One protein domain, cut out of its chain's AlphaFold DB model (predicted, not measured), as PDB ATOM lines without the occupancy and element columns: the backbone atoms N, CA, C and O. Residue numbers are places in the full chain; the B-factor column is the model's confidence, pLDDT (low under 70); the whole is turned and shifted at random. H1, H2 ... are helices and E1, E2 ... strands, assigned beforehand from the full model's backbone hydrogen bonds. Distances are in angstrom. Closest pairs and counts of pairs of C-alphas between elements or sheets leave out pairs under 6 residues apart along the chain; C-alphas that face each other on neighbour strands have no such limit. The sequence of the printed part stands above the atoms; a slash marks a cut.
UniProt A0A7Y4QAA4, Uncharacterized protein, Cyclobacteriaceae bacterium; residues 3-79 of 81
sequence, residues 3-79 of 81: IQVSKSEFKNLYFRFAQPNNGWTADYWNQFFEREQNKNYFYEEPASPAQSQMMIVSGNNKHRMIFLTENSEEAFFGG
ATOM      1  N   ILE A   3     -22.361  31.565  48.054       92.25
ATOM      2  CA  ILE A   3     -22.755  32.791  48.734       92.25
ATOM      3  C   ILE A   3     -23.266  32.396  50.112       92.25
ATOM      4  O   ILE A   3     -24.187  31.586  50.230       92.25
ATOM      5  N   GLN A   4     -22.680  32.958  51.167       95.19
ATOM      6  CA  GLN A   4     -23.213  32.774  52.511       95.19
ATOM      7  C   GLN A   4     -24.521  33.558  52.655       95.19
ATOM      8  O   GLN A   4     -24.577  34.753  52.369       95.19
ATOM      9  N   VAL A   5     -25.562  32.884  53.131       95.25
ATOM     10  CA  VAL A   5     -26.898  33.450  53.330       95.25
ATOM     11  C   VAL A   5     -27.367  33.239  54.769       95.25
ATOM     12  O   VAL A   5     -26.846  32.406  55.513       95.25
ATOM     13  N   SER A   6     -28.369  34.010  55.187       95.12
ATOM     14  CA  SER A   6     -29.027  33.806  56.482       95.12
ATOM     15  C   SER A   6     -29.967  32.597  56.436       95.12
ATOM     16  O   SER A   6     -30.477  32.258  55.371       95.12
ATOM     17  N   LYS A   7     -30.288  31.997  57.592       94.19
ATOM     18  CA  LYS A   7     -31.259  30.884  57.685       94.19
ATOM     19  C   LYS A   7     -32.605  31.218  57.034       94.19
ATOM     20  O   LYS A   7     -33.155  30.391  56.317       94.19
ATOM     21  N   SER A   8     -33.118  32.428  57.261       94.25
ATOM     22  CA  SER A   8     -34.382  32.890  56.675       94.25
ATOM     23  C   SER A   8     -34.322  32.958  55.149       94.25
ATOM     24  O   SER A   8     -35.268  32.556  54.484       94.25
ATOM     25  N   GLU A   9     -33.198  33.410  54.592       95.25
ATOM     26  CA  GLU A   9     -33.015  33.464  53.140       95.25
ATOM     27  C   GLU A   9     -32.852  32.060  52.553       95.25
ATOM     28  O   GLU A   9     -33.483  31.709  51.562       95.25
ATOM     29  N   PHE A  10     -32.085  31.200  53.224       95.12
ATOM     30  CA  PHE A  10     -31.966  29.793  52.850       95.12
ATOM     31  C   PHE A  10     -33.329  29.085  52.856       95.12
ATOM     32  O   PHE A  10     -33.622  28.307  51.952       95.12
ATOM     33  N   LYS A  11     -34.192  29.400  53.832       95.19
ATOM     34  CA  LYS A  11     -35.579  28.920  53.900       95.19
ATOM     35  C   LYS A  11     -36.412  29.420  52.718       95.19
ATOM     36  O   LYS A  11     -37.132  28.635  52.111       95.19
ATOM     37  N   ASN A  12     -36.304  30.698  52.359       94.94
ATOM     38  CA  ASN A  12     -37.005  31.241  51.192       94.94
ATOM     39  C   ASN A  12     -36.566  30.544  49.900       94.94
ATOM     40  O   ASN A  12     -37.413  30.135  49.110       94.94
ATOM     41  N   LEU A  13     -35.257  30.370  49.706       93.50
ATOM     42  CA  LEU A  13     -34.696  29.665  48.553       93.50
ATOM     43  C   LEU A  13     -35.164  28.206  48.521       93.50
ATOM     44  O   LEU A  13     -35.596  27.728  47.477       93.50
ATOM     45  N   TYR A  14     -35.183  27.541  49.676       93.62
ATOM     46  CA  TYR A  14     -35.674  26.174  49.808       93.62
ATOM     47  C   TYR A  14     -37.100  26.046  49.282       93.62
ATOM     48  O   TYR A  14     -37.363  25.215  48.424       93.62
ATOM     49  N   PHE A  15     -38.014  26.903  49.739       92.44
ATOM     50  CA  PHE A  15     -39.407  26.862  49.289       92.44
ATOM     51  C   PHE A  15     -39.601  27.361  47.860       92.44
ATOM     52  O   PHE A  15     -40.539  26.937  47.192       92.44
ATOM     53  N   ARG A  16     -38.719  28.239  47.376       90.06
ATOM     54  CA  ARG A  16     -38.736  28.713  45.992       90.06
ATOM     55  C   ARG A  16     -38.391  27.602  45.001       90.06
ATOM     56  O   ARG A  16     -38.961  27.578  43.916       90.06
ATOM     57  N   PHE A  17     -37.453  26.730  45.364       88.62
ATOM     58  CA  PHE A  17     -36.953  25.662  44.495       88.62
ATOM     59  C   PHE A  17     -37.454  24.265  44.875       88.62
ATOM     60  O   PHE A  17     -37.206  23.307  44.146       88.62
ATOM     61  N   ALA A  18     -38.187  24.139  45.980       85.38
ATOM     62  CA  ALA A  18     -38.917  22.937  46.343       85.38
ATOM     63  C   ALA A  18     -39.909  22.572  45.232       85.38
ATOM     64  O   ALA A  18     -40.937  23.225  45.044       85.38
ATOM     65  N   GLN A  19     -39.597  21.512  44.493       76.75
ATOM     66  CA  GLN A  19     -40.511  20.915  43.530       76.75
ATOM     67  C   GLN A  19     -41.341  19.818  44.211       76.75
ATOM     68  O   GLN A  19     -40.819  19.106  45.074       76.75
ATOM     69  N   PRO A  20     -42.617  19.634  43.822       68.94
ATOM     70  CA  PRO A  20     -43.525  18.686  44.472       68.94
ATOM     71  C   PRO A  20     -43.040  17.226  44.449       68.94
ATOM     72  O   PRO A  20     -43.473  16.446  45.292       68.94
ATOM     73  N   ASN A  21     -42.129  16.864  43.541       69.81
ATOM     74  CA  ASN A  21     -41.640  15.492  43.376       69.81
ATOM     75  C   ASN A  21     -40.250  15.227  43.990       69.81
ATOM     76  O   ASN A  21     -39.823  14.079  44.011       69.81
ATOM     77  N   ASN A  22     -39.563  16.236  44.542       70.81
ATOM     78  CA  ASN A  22     -38.148  16.111  44.936       70.81
ATOM     79  C   ASN A  22     -37.935  15.895  46.445       70.81
ATOM     80  O   ASN A  22     -36.837  16.090  46.958       70.81
ATOM     81  N   GLY A  23     -38.989  15.570  47.202       80.50
ATOM     82  CA  GLY A  23     -38.907  15.312  48.649       80.50
ATOM     83  C   GLY A  23     -38.656  16.548  49.531       80.50
ATOM     84  O   GLY A  23     -38.810  16.479  50.752       80.50
ATOM     85  N   TRP A  24     -38.343  17.700  48.937       89.00
ATOM     86  CA  TRP A  24     -38.162  18.969  49.636       89.00
ATOM     87  C   TRP A  24     -39.507  19.608  49.986       89.00
ATOM     88  O   TRP A  24     -40.060  20.402  49.233       89.00
ATOM     89  N   THR A  25     -40.059  19.239  51.136       90.81
ATOM     90  CA  THR A  25     -41.364  19.712  51.608       90.81
ATOM     91  C   THR A  25     -41.252  20.574  52.862       90.81
ATOM     92  O   THR A  25     -40.257  20.552  53.587       90.81
ATOM     93  N   ALA A  26     -42.315  21.319  53.177       91.38
ATOM     94  CA  ALA A  26     -42.392  22.055  54.439       91.38
ATOM     95  C   ALA A  26     -42.259  21.141  55.667       91.38
ATOM     96  O   ALA A  26     -41.699  21.557  56.680       91.38
ATOM     97  N   ASP A  27     -42.746  19.905  55.570       91.88
ATOM     98  CA  ASP A  27     -42.605  18.905  56.624       91.88
ATOM     99  C   ASP A  27     -41.132  18.514  56.822       91.88
ATOM    100  O   ASP A  27     -40.598  18.647  57.924       91.88
ATOM    101  N   TYR A  28     -40.431  18.199  55.726       90.50
ATOM    102  CA  TYR A  28     -38.997  17.909  55.753       90.50
ATOM    103  C   TYR A  28     -38.192  19.078  56.338       90.50
ATOM    104  O   TYR A  28     -37.325  18.884  57.195       90.50
ATOM    105  N   TRP A  29     -38.507  20.317  55.946       92.25
ATOM    106  CA  TRP A  29     -37.874  21.498  56.537       92.25
ATOM    107  C   TRP A  29     -38.042  21.552  58.058       92.25
ATOM    108  O   TRP A  29     -37.067  21.755  58.790       92.25
ATOM    109  N   ASN A  30     -39.272  21.368  58.537       93.12
ATOM    110  CA  ASN A  30     -39.583  21.408  59.962       93.12
ATOM    111  C   ASN A  30     -38.884  20.295  60.745       93.12
ATOM    112  O   ASN A  30     -38.431  20.532  61.869       93.12
ATOM    113  N   GLN A  31     -38.764  19.110  60.150       91.38
ATOM    114  CA  GLN A  31     -38.117  17.966  60.775       91.38
ATOM    115  C   GLN A  31     -36.595  18.141  60.887       91.38
ATOM    116  O   GLN A  31     -36.030  17.822  61.935       91.38
ATOM    117  N   PHE A  32     -35.933  18.648  59.841       89.31
ATOM    118  CA  PHE A  32     -34.469  18.614  59.749       89.31
ATOM    119  C   PHE A  32     -33.777  19.959  59.981       89.31
ATOM    120  O   PHE A  32     -32.734  19.981  60.626       89.31
ATOM    121  N   PHE A  33     -34.343  21.075  59.512       91.25
ATOM    122  CA  PHE A  33     -33.636  22.365  59.473       91.25
ATOM    123  C   PHE A  33     -34.210  23.412  60.435       91.25
ATOM    124  O   PHE A  33     -33.472  24.265  60.942       91.25
ATOM    125  N   GLU A  34     -35.512  23.380  60.732       93.12
ATOM    126  CA  GLU A  34     -36.167  24.446  61.507       93.12
ATOM    127  C   GLU A  34     -35.593  24.589  62.923       93.12
ATOM    128  O   GLU A  34     -35.377  25.702  63.406       93.12
ATOM    129  N   ARG A  35     -35.246  23.473  63.568       90.94
ATOM    130  CA  ARG A  35     -34.712  23.470  64.941       90.94
ATOM    131  C   ARG A  35     -33.192  23.594  65.024       90.94
ATOM    132  O   ARG A  35     -32.663  23.734  66.124       90.94
ATOM    133  N   GLU A  36     -32.482  23.567  63.898       89.81
ATOM    134  CA  GLU A  36     -31.026  23.701  63.912       89.81
ATOM    135  C   GLU A  36     -30.580  25.114  64.293       89.81
ATOM    136  O   GLU A  36     -31.123  26.121  63.825       89.81
ATOM    137  N   GLN A  37     -29.543  25.162  65.126       86.06
ATOM    138  CA  GLN A  37     -28.878  26.375  65.583       86.06
ATOM    139  C   GLN A  37     -27.380  26.279  65.278       86.06
ATOM    140  O   GLN A  37     -26.841  25.181  65.141       86.06
ATOM    141  N   ASN A  38     -26.698  27.425  65.201       87.88
ATOM    142  CA  ASN A  38     -25.249  27.509  64.963       87.88
ATOM    143  C   ASN A  38     -24.783  26.863  63.640       87.88
ATOM    144  O   ASN A  38     -23.678  26.327  63.551       87.88
ATOM    145  N   LYS A  39     -25.625  26.914  62.601       91.44
ATOM    146  CA  LYS A  39     -25.295  26.462  61.244       91.44
ATOM    147  C   LYS A  39     -25.015  27.648  60.331       91.44
ATOM    148  O   LYS A  39     -25.695  28.668  60.406       91.44
ATOM    149  N   ASN A  40     -24.046  27.475  59.440       94.31
ATOM    150  CA  ASN A  40     -23.795  28.394  58.337       94.31
ATOM    151  C   ASN A  40     -24.532  27.907  57.089       94.31
ATOM    152  O   ASN A  40     -24.420  26.737  56.724       94.31
ATOM    153  N   TYR A  41     -25.263  28.797  56.430       94.94
ATOM    154  CA  TYR A  41     -26.049  28.465  55.249       94.94
ATOM    155  C   TYR A  41     -25.400  29.074  54.013       94.94
ATOM    156  O   TYR A  41     -25.001  30.237  54.024       94.94
ATOM    157  N   PHE A  42     -25.287  28.282  52.955       95.50
ATOM    158  CA  PHE A  42     -24.652  28.671  51.705       95.50
ATOM    159  C   PHE A  42     -25.558  28.337  50.530       95.50
ATOM    160  O   PHE A  42     -26.170  27.271  50.496       95.50
ATOM    161  N   TYR A  43     -25.601  29.226  49.553       93.75
ATOM    162  CA  TYR A  43     -26.325  29.050  48.308       93.75
ATOM    163  C   TYR A  43     -25.346  29.110  47.144       93.75
ATOM    164  O   TYR A  43     -24.521  30.021  47.062       93.75
ATOM    165  N   GLU A  44     -25.429  28.133  46.253       92.38
ATOM    166  CA  GLU A  44     -24.777  28.181  44.957       92.38
ATOM    167  C   GLU A  44     -25.836  28.409  43.885       92.38
ATOM    168  O   GLU A  44     -26.762  27.617  43.749       92.38
ATOM    169  N   GLU A  45     -25.708  29.507  43.141       87.50
ATOM    170  CA  GLU A  45     -26.607  29.780  42.024       87.50
ATOM    171  C   GLU A  45     -26.414  28.724  40.924       87.50
ATOM    172  O   GLU A  45     -25.264  28.389  40.609       87.50
ATOM    173  N   PRO A  46     -27.499  28.191  40.332       87.19
ATOM    174  CA  PRO A  46     -27.384  27.281  39.202       87.19
ATOM    175  C   PRO A  46     -26.624  27.956  38.059       87.19
ATOM    176  O   PRO A  46     -26.969  29.051  37.621       87.19
ATOM    177  N   ALA A  47     -25.613  27.273  37.522       85.06
ATOM    178  CA  ALA A  47     -24.803  27.793  36.423       85.06
ATOM    179  C   ALA A  47     -25.584  27.865  35.099       85.06
ATOM    180  O   ALA A  47     -25.126  28.457  34.122       85.06
ATOM    181  N   SER A  48     -26.742  27.205  35.021       86.06
ATOM    182  CA  SER A  48     -27.608  27.164  33.846       86.06
ATOM    183  C   SER A  48     -29.036  26.773  34.235       86.06
ATOM    184  O   SER A  48     -29.213  26.025  35.192       86.06
ATOM    185  N   PRO A  49     -30.060  27.168  33.456       81.88
ATOM    186  CA  PRO A  49     -31.457  26.810  33.730       81.88
ATOM    187  C   PRO A  49     -31.722  25.294  33.710       81.88
ATOM    188  O   PRO A  49     -32.672  24.824  34.325       81.88
ATOM    189  N   ALA A  50     -30.864  24.505  33.052       83.19
ATOM    190  CA  ALA A  50     -30.929  23.043  33.094       83.19
ATOM    191  C   ALA A  50     -30.636  22.459  34.493       83.19
ATOM    192  O   ALA A  50     -31.045  21.338  34.787       83.19
ATOM    193  N   GLN A  51     -29.943  23.203  35.365       85.31
ATOM    194  CA  GLN A  51     -29.705  22.826  36.757       85.31
ATOM    195  C   GLN A  51     -30.878  23.298  37.619       85.31
ATOM    196  O   GLN A  51     -30.813  24.330  38.279       85.31
ATOM    197  N   SER A  52     -31.988  22.568  37.553       83.38
ATOM    198  CA  SER A  52     -33.220  22.908  38.276       83.38
ATOM    199  C   SER A  52     -33.459  22.044  39.516       83.38
ATOM    200  O   SER A  52     -34.317  22.376  40.329       83.38
ATOM    201  N   GLN A  53     -32.729  20.937  39.672       86.88
ATOM    202  CA  GLN A  53     -32.924  20.013  40.785       86.88
ATOM    203  C   GLN A  53     -32.167  20.511  42.014       86.88
ATOM    204  O   GLN A  53     -30.935  20.524  42.034       86.88
ATOM    205  N   MET A  54     -32.905  20.958  43.030       89.38
ATOM    206  CA  MET A  54     -32.320  21.415  44.287       89.38
ATOM    207  C   MET A  54     -31.770  20.233  45.086       89.38
ATOM    208  O   MET A  54     -32.439  19.218  45.259       89.38
ATOM    209  N   MET A  55     -30.584  20.409  45.655       88.81
ATOM    210  CA  MET A  55     -29.945  19.471  46.570       88.81
ATOM    211  C   MET A  55     -29.353  20.223  47.760       88.81
ATOM    212  O   MET A  55     -28.768  21.295  47.598       88.81
ATOM    213  N   ILE A  56     -29.482  19.666  48.965       90.81
ATOM    214  CA  ILE A  56     -28.885  20.238  50.177       90.81
ATOM    215  C   ILE A  56     -27.811  19.296  50.698       90.81
ATOM    216  O   ILE A  56     -28.090  18.181  51.132       90.81
ATOM    217  N   VAL A  57     -26.572  19.777  50.682       90.69
ATOM    218  CA  VAL A  57     -25.414  19.082  51.235       90.69
ATOM    219  C   VAL A  57     -25.185  19.572  52.660       90.69
ATOM    220  O   VAL A  57     -24.740  20.703  52.887       90.69
ATOM    221  N   SER A  58     -25.476  18.696  53.615       89.62
ATOM    222  CA  SER A  58     -25.299  18.937  55.046       89.62
ATOM    223  C   SER A  58     -23.924  18.454  55.515       89.62
ATOM    224  O   SER A  58     -23.540  17.312  55.280       89.62
ATOM    225  N   GLY A  59     -23.177  19.310  56.210       85.31
ATOM    226  CA  GLY A  59     -21.933  18.972  56.913       85.31
ATOM    227  C   GLY A  59     -21.992  19.364  58.393       85.31
ATOM    228  O   GLY A  59     -22.986  19.932  58.844       85.31
ATOM    229  N   ASN A  60     -20.911  19.114  59.151       82.06
ATOM    230  CA  ASN A  60     -20.892  19.287  60.617       82.06
ATOM    231  C   ASN A  60     -21.543  20.599  61.094       82.06
ATOM    232  O   ASN A  60     -22.452  20.538  61.916       82.06
ATOM    233  N   ASN A  61     -21.182  21.753  60.515       90.06
ATOM    234  CA  ASN A  61     -21.734  23.069  60.890       90.06
ATOM    235  C   ASN A  61     -22.201  23.911  59.687       90.06
ATOM    236  O   ASN A  61     -22.299  25.137  59.783       90.06
ATOM    237  N   LYS A  62     -22.441  23.288  58.532       93.69
ATOM    238  CA  LYS A  62     -22.816  24.016  57.316       93.69
ATOM    239  C   LYS A  62     -23.839  23.267  56.485       93.69
ATOM    240  O   LYS A  62     -23.763  22.047  56.395       93.69
ATOM    241  N   HIS A  63     -24.703  24.026  55.831       93.88
ATOM    242  CA  HIS A  63     -25.637  23.551  54.821       93.88
ATOM    243  C   HIS A  63     -25.375  24.302  53.534       93.88
ATOM    244  O   HIS A  63     -25.316  25.532  53.545       93.88
ATOM    245  N   ARG A  64     -25.195  23.575  52.433       94.25
ATOM    246  CA  ARG A  64     -25.047  24.175  51.109       94.25
ATOM    247  C   ARG A  64     -26.171  23.701  50.204       94.25
ATOM    248  O   ARG A  64     -26.336  22.504  50.016       94.25
ATOM    249  N   MET A  65     -26.902  24.651  49.639       93.31
ATOM    250  CA  MET A  65     -27.858  24.408  48.571       93.31
ATOM    251  C   MET A  65     -27.126  24.482  47.238       93.31
ATOM    252  O   MET A  65     -26.477  25.488  46.950       93.31
ATOM    253  N   ILE A  66     -27.208  23.405  46.472       91.88
ATOM    254  CA  ILE A  66     -26.646  23.276  45.129       91.88
ATOM    255  C   ILE A  66     -27.747  22.846  44.165       91.88
ATOM    256  O   ILE A  66     -28.784  22.330  44.588       91.88
ATOM    257  N   PHE A  67     -27.502  23.032  42.873       90.44
ATOM    258  CA  PHE A  67     -28.450  22.677  41.826       90.44
ATOM    259  C   PHE A  67     -27.807  21.741  40.821       90.44
ATOM    260  O   PHE A  67     -26.708  21.993  40.327       90.44
ATOM    261  N   LEU A  68     -28.513  20.662  40.512       86.88
ATOM    262  CA  LEU A  68     -28.083  19.642  39.572       86.88
ATOM    263  C   LEU A  68     -29.044  19.566  38.387       86.88
ATOM    264  O   LEU A  68     -30.182  20.041  38.434       86.88
ATOM    265  N   THR A  69     -28.556  18.979  37.298       83.94
ATOM    266  CA  THR A  69     -29.434  18.539  36.208       83.94
ATOM    267  C   THR A  69     -30.128  17.240  36.613       83.94
ATOM    268  O   THR A  69     -29.560  16.479  37.393       83.94
ATOM    269  N   GLU A  70     -31.310  16.966  36.062       74.19
ATOM    270  CA  GLU A  70     -32.064  15.721  36.303       74.19
ATOM    271  C   GLU A  70     -31.190  14.471  36.075       74.19
ATOM    272  O   GLU A  70     -31.033  13.642  36.963       74.19
ATOM    273  N   ASN A  71     -30.451  14.440  34.962       68.12
ATOM    274  CA  ASN A  71     -29.515  13.359  34.630       68.12
ATOM    275  C   ASN A  71     -28.327  13.242  35.620       68.12
ATOM    276  O   ASN A  71     -27.762  12.172  35.830       68.12
ATOM    277  N   SER A  72     -27.909  14.349  36.246       67.00
ATOM    278  CA  SER A  72     -26.867  14.315  37.285       67.00
ATOM    279  C   SER A  72     -27.403  13.850  38.637       67.00
ATOM    280  O   SER A  72     -26.640  13.274  39.407       67.00
ATOM    281  N   GLU A  73     -28.681  14.083  38.938       62.66
ATOM    282  CA  GLU A  73     -29.320  13.571  40.152       62.66
ATOM    283  C   GLU A  73     -29.377  12.035  40.125       62.66
ATOM    284  O   GLU A  73     -28.954  11.386  41.084       62.66
ATOM    285  N   GLU A  74     -29.768  11.448  38.989       60.47
ATOM    286  CA  GLU A  74     -29.784   9.991  38.795       60.47
ATOM    287  C   GLU A  74     -28.398   9.361  38.970       60.47
ATOM    288  O   GLU A  74     -28.271   8.318  39.602       60.47
ATOM    289  N   ALA A  75     -27.328  10.004  38.499       59.53
ATOM    290  CA  ALA A  75     -25.966   9.518  38.726       59.53
ATOM    291  C   ALA A  75     -25.521   9.635  40.201       59.53
ATOM    292  O   ALA A  75     -24.728   8.820  40.676       59.53
ATOM    293  N   PHE A  76     -26.024  10.633  40.935       60.47
ATOM    294  CA  PHE A  76     -25.714  10.843  42.353       60.47
ATOM    295  C   PHE A  76     -26.445   9.857  43.281       60.47
ATOM    296  O   PHE A  76     -25.879   9.468  44.304       60.47
ATOM    297  N   PHE A  77     -27.670   9.442  42.939       63.62
ATOM    298  CA  PHE A  77     -28.501   8.555  43.770       63.62
ATOM    299  C   PHE A  77     -28.677   7.129  43.218       63.62
ATOM    300  O   PHE A  77     -28.988   6.215  43.982       63.62
ATOM    301  N   GLY A  78     -28.474   6.923  41.917       51.75
ATOM    302  CA  GLY A  78     -28.799   5.703  41.168       51.75
ATOM    303  C   GLY A  78     -27.601   4.862  40.725       51.75
ATOM    304  O   GLY A  78     -27.768   3.937  39.937       51.75
ATOM    305  N   GLY A  79     -26.393   5.126  41.234       47.91
ATOM    306  CA  GLY A  79     -25.221   4.275  40.999       47.91
ATOM    307  C   GLY A  79     -25.299   2.934  41.740       47.91
ATOM    308  O   GLY A  79     -24.518   2.691  42.658       47.91
TER     309      GLY A  79
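What this domain is: This is residues 3 to 79 of the 81 residues of an uncharacterized protein of Cyclobacteriaceae bacterium (UniProt A0A7Y4QAA4). A twisted sheet of four strands forms a wall, and helix H1 packs over one face of it, over E2 and E4. A shorter helix, H2, sits beyond H1, off the sheet, and a last helix, H3, follows E4 and only grazes the sheet near E3. The printed part has 77 residues with three named helices and four named strands, in the order E1 H1 H2 E2 E3 E4 H3; the sheet's order is E1 E2 E4 E3, mixed, and the class is mixed, helices and strands. The whole is compact, with a radius of gyration of the C-alphas of 12.4 A and spans of 34 by 25 by 24 A.

Where its parts are: Start in the sheet with E3, residues 53 to 59, 19.5 A long, and E4, residues 62 to 68, 19.0 A. Beside E4 look for E2, residues 40 to 44, 13.4 A; then find E1, residues 3 to 5, 6.2 A, beginning at C-alpha 3 at (-22.755, 32.791, 48.734). For H1, residues 7 to 17, go to C-alpha 7 at (-31.259, 30.884, 57.685); from there it runs 15.3 A. H2 is residues 26 to 32, 10.1 A, and H3 is residues 70 to 77, 10.9 A, ending at C-alpha 77 at (-28.501, 8.555, 43.770).

How they stand to each other: In the sheet, look first at the hairpin E3 and E4, antiparallel at 155 degrees, with N 55 and O 66 2.8 A apart, within hydrogen-bond range. E2 and E4 are parallel at 15 degrees, with N 42 and O 63 at 2.8 A. E1 and E2 are antiparallel at 134 degrees, with N 3 and O 43 at 2.8 A. H1 on one face of this sheet gives two layers, a helix layer over a strand layer. Its height over the sheet is 8.8 A, and on the local plane it stands at 29.5 degrees to E2, only just along the strands. The closest C-alphas of H1 and E2 are those of Lys 7 and Tyr 41, 6.2 A apart. H2 is not on the sheet; it is close to H1 but not clearly touching, at a steep tilt of 46 degrees, opposite ways, with the C-alphas of Phe 15 and Ala 26 closest at 7.7 A. H3 only grazes the sheet with residues 70 to 76, and it is apart from H1 and H2. In H1, H2 and H3 every O i to N i+4 pair is within hydrogen-bond range.

The domain as a whole: The C-alphas farthest apart are those of Ser 8 and Gly 79, 33.9 A. The printed part has no cut and no long link. Read the B-factor column with care at residues 20 to 21 and 71 to 79, where the model's pLDDT is under 70; the mean of the printed part is 85.7.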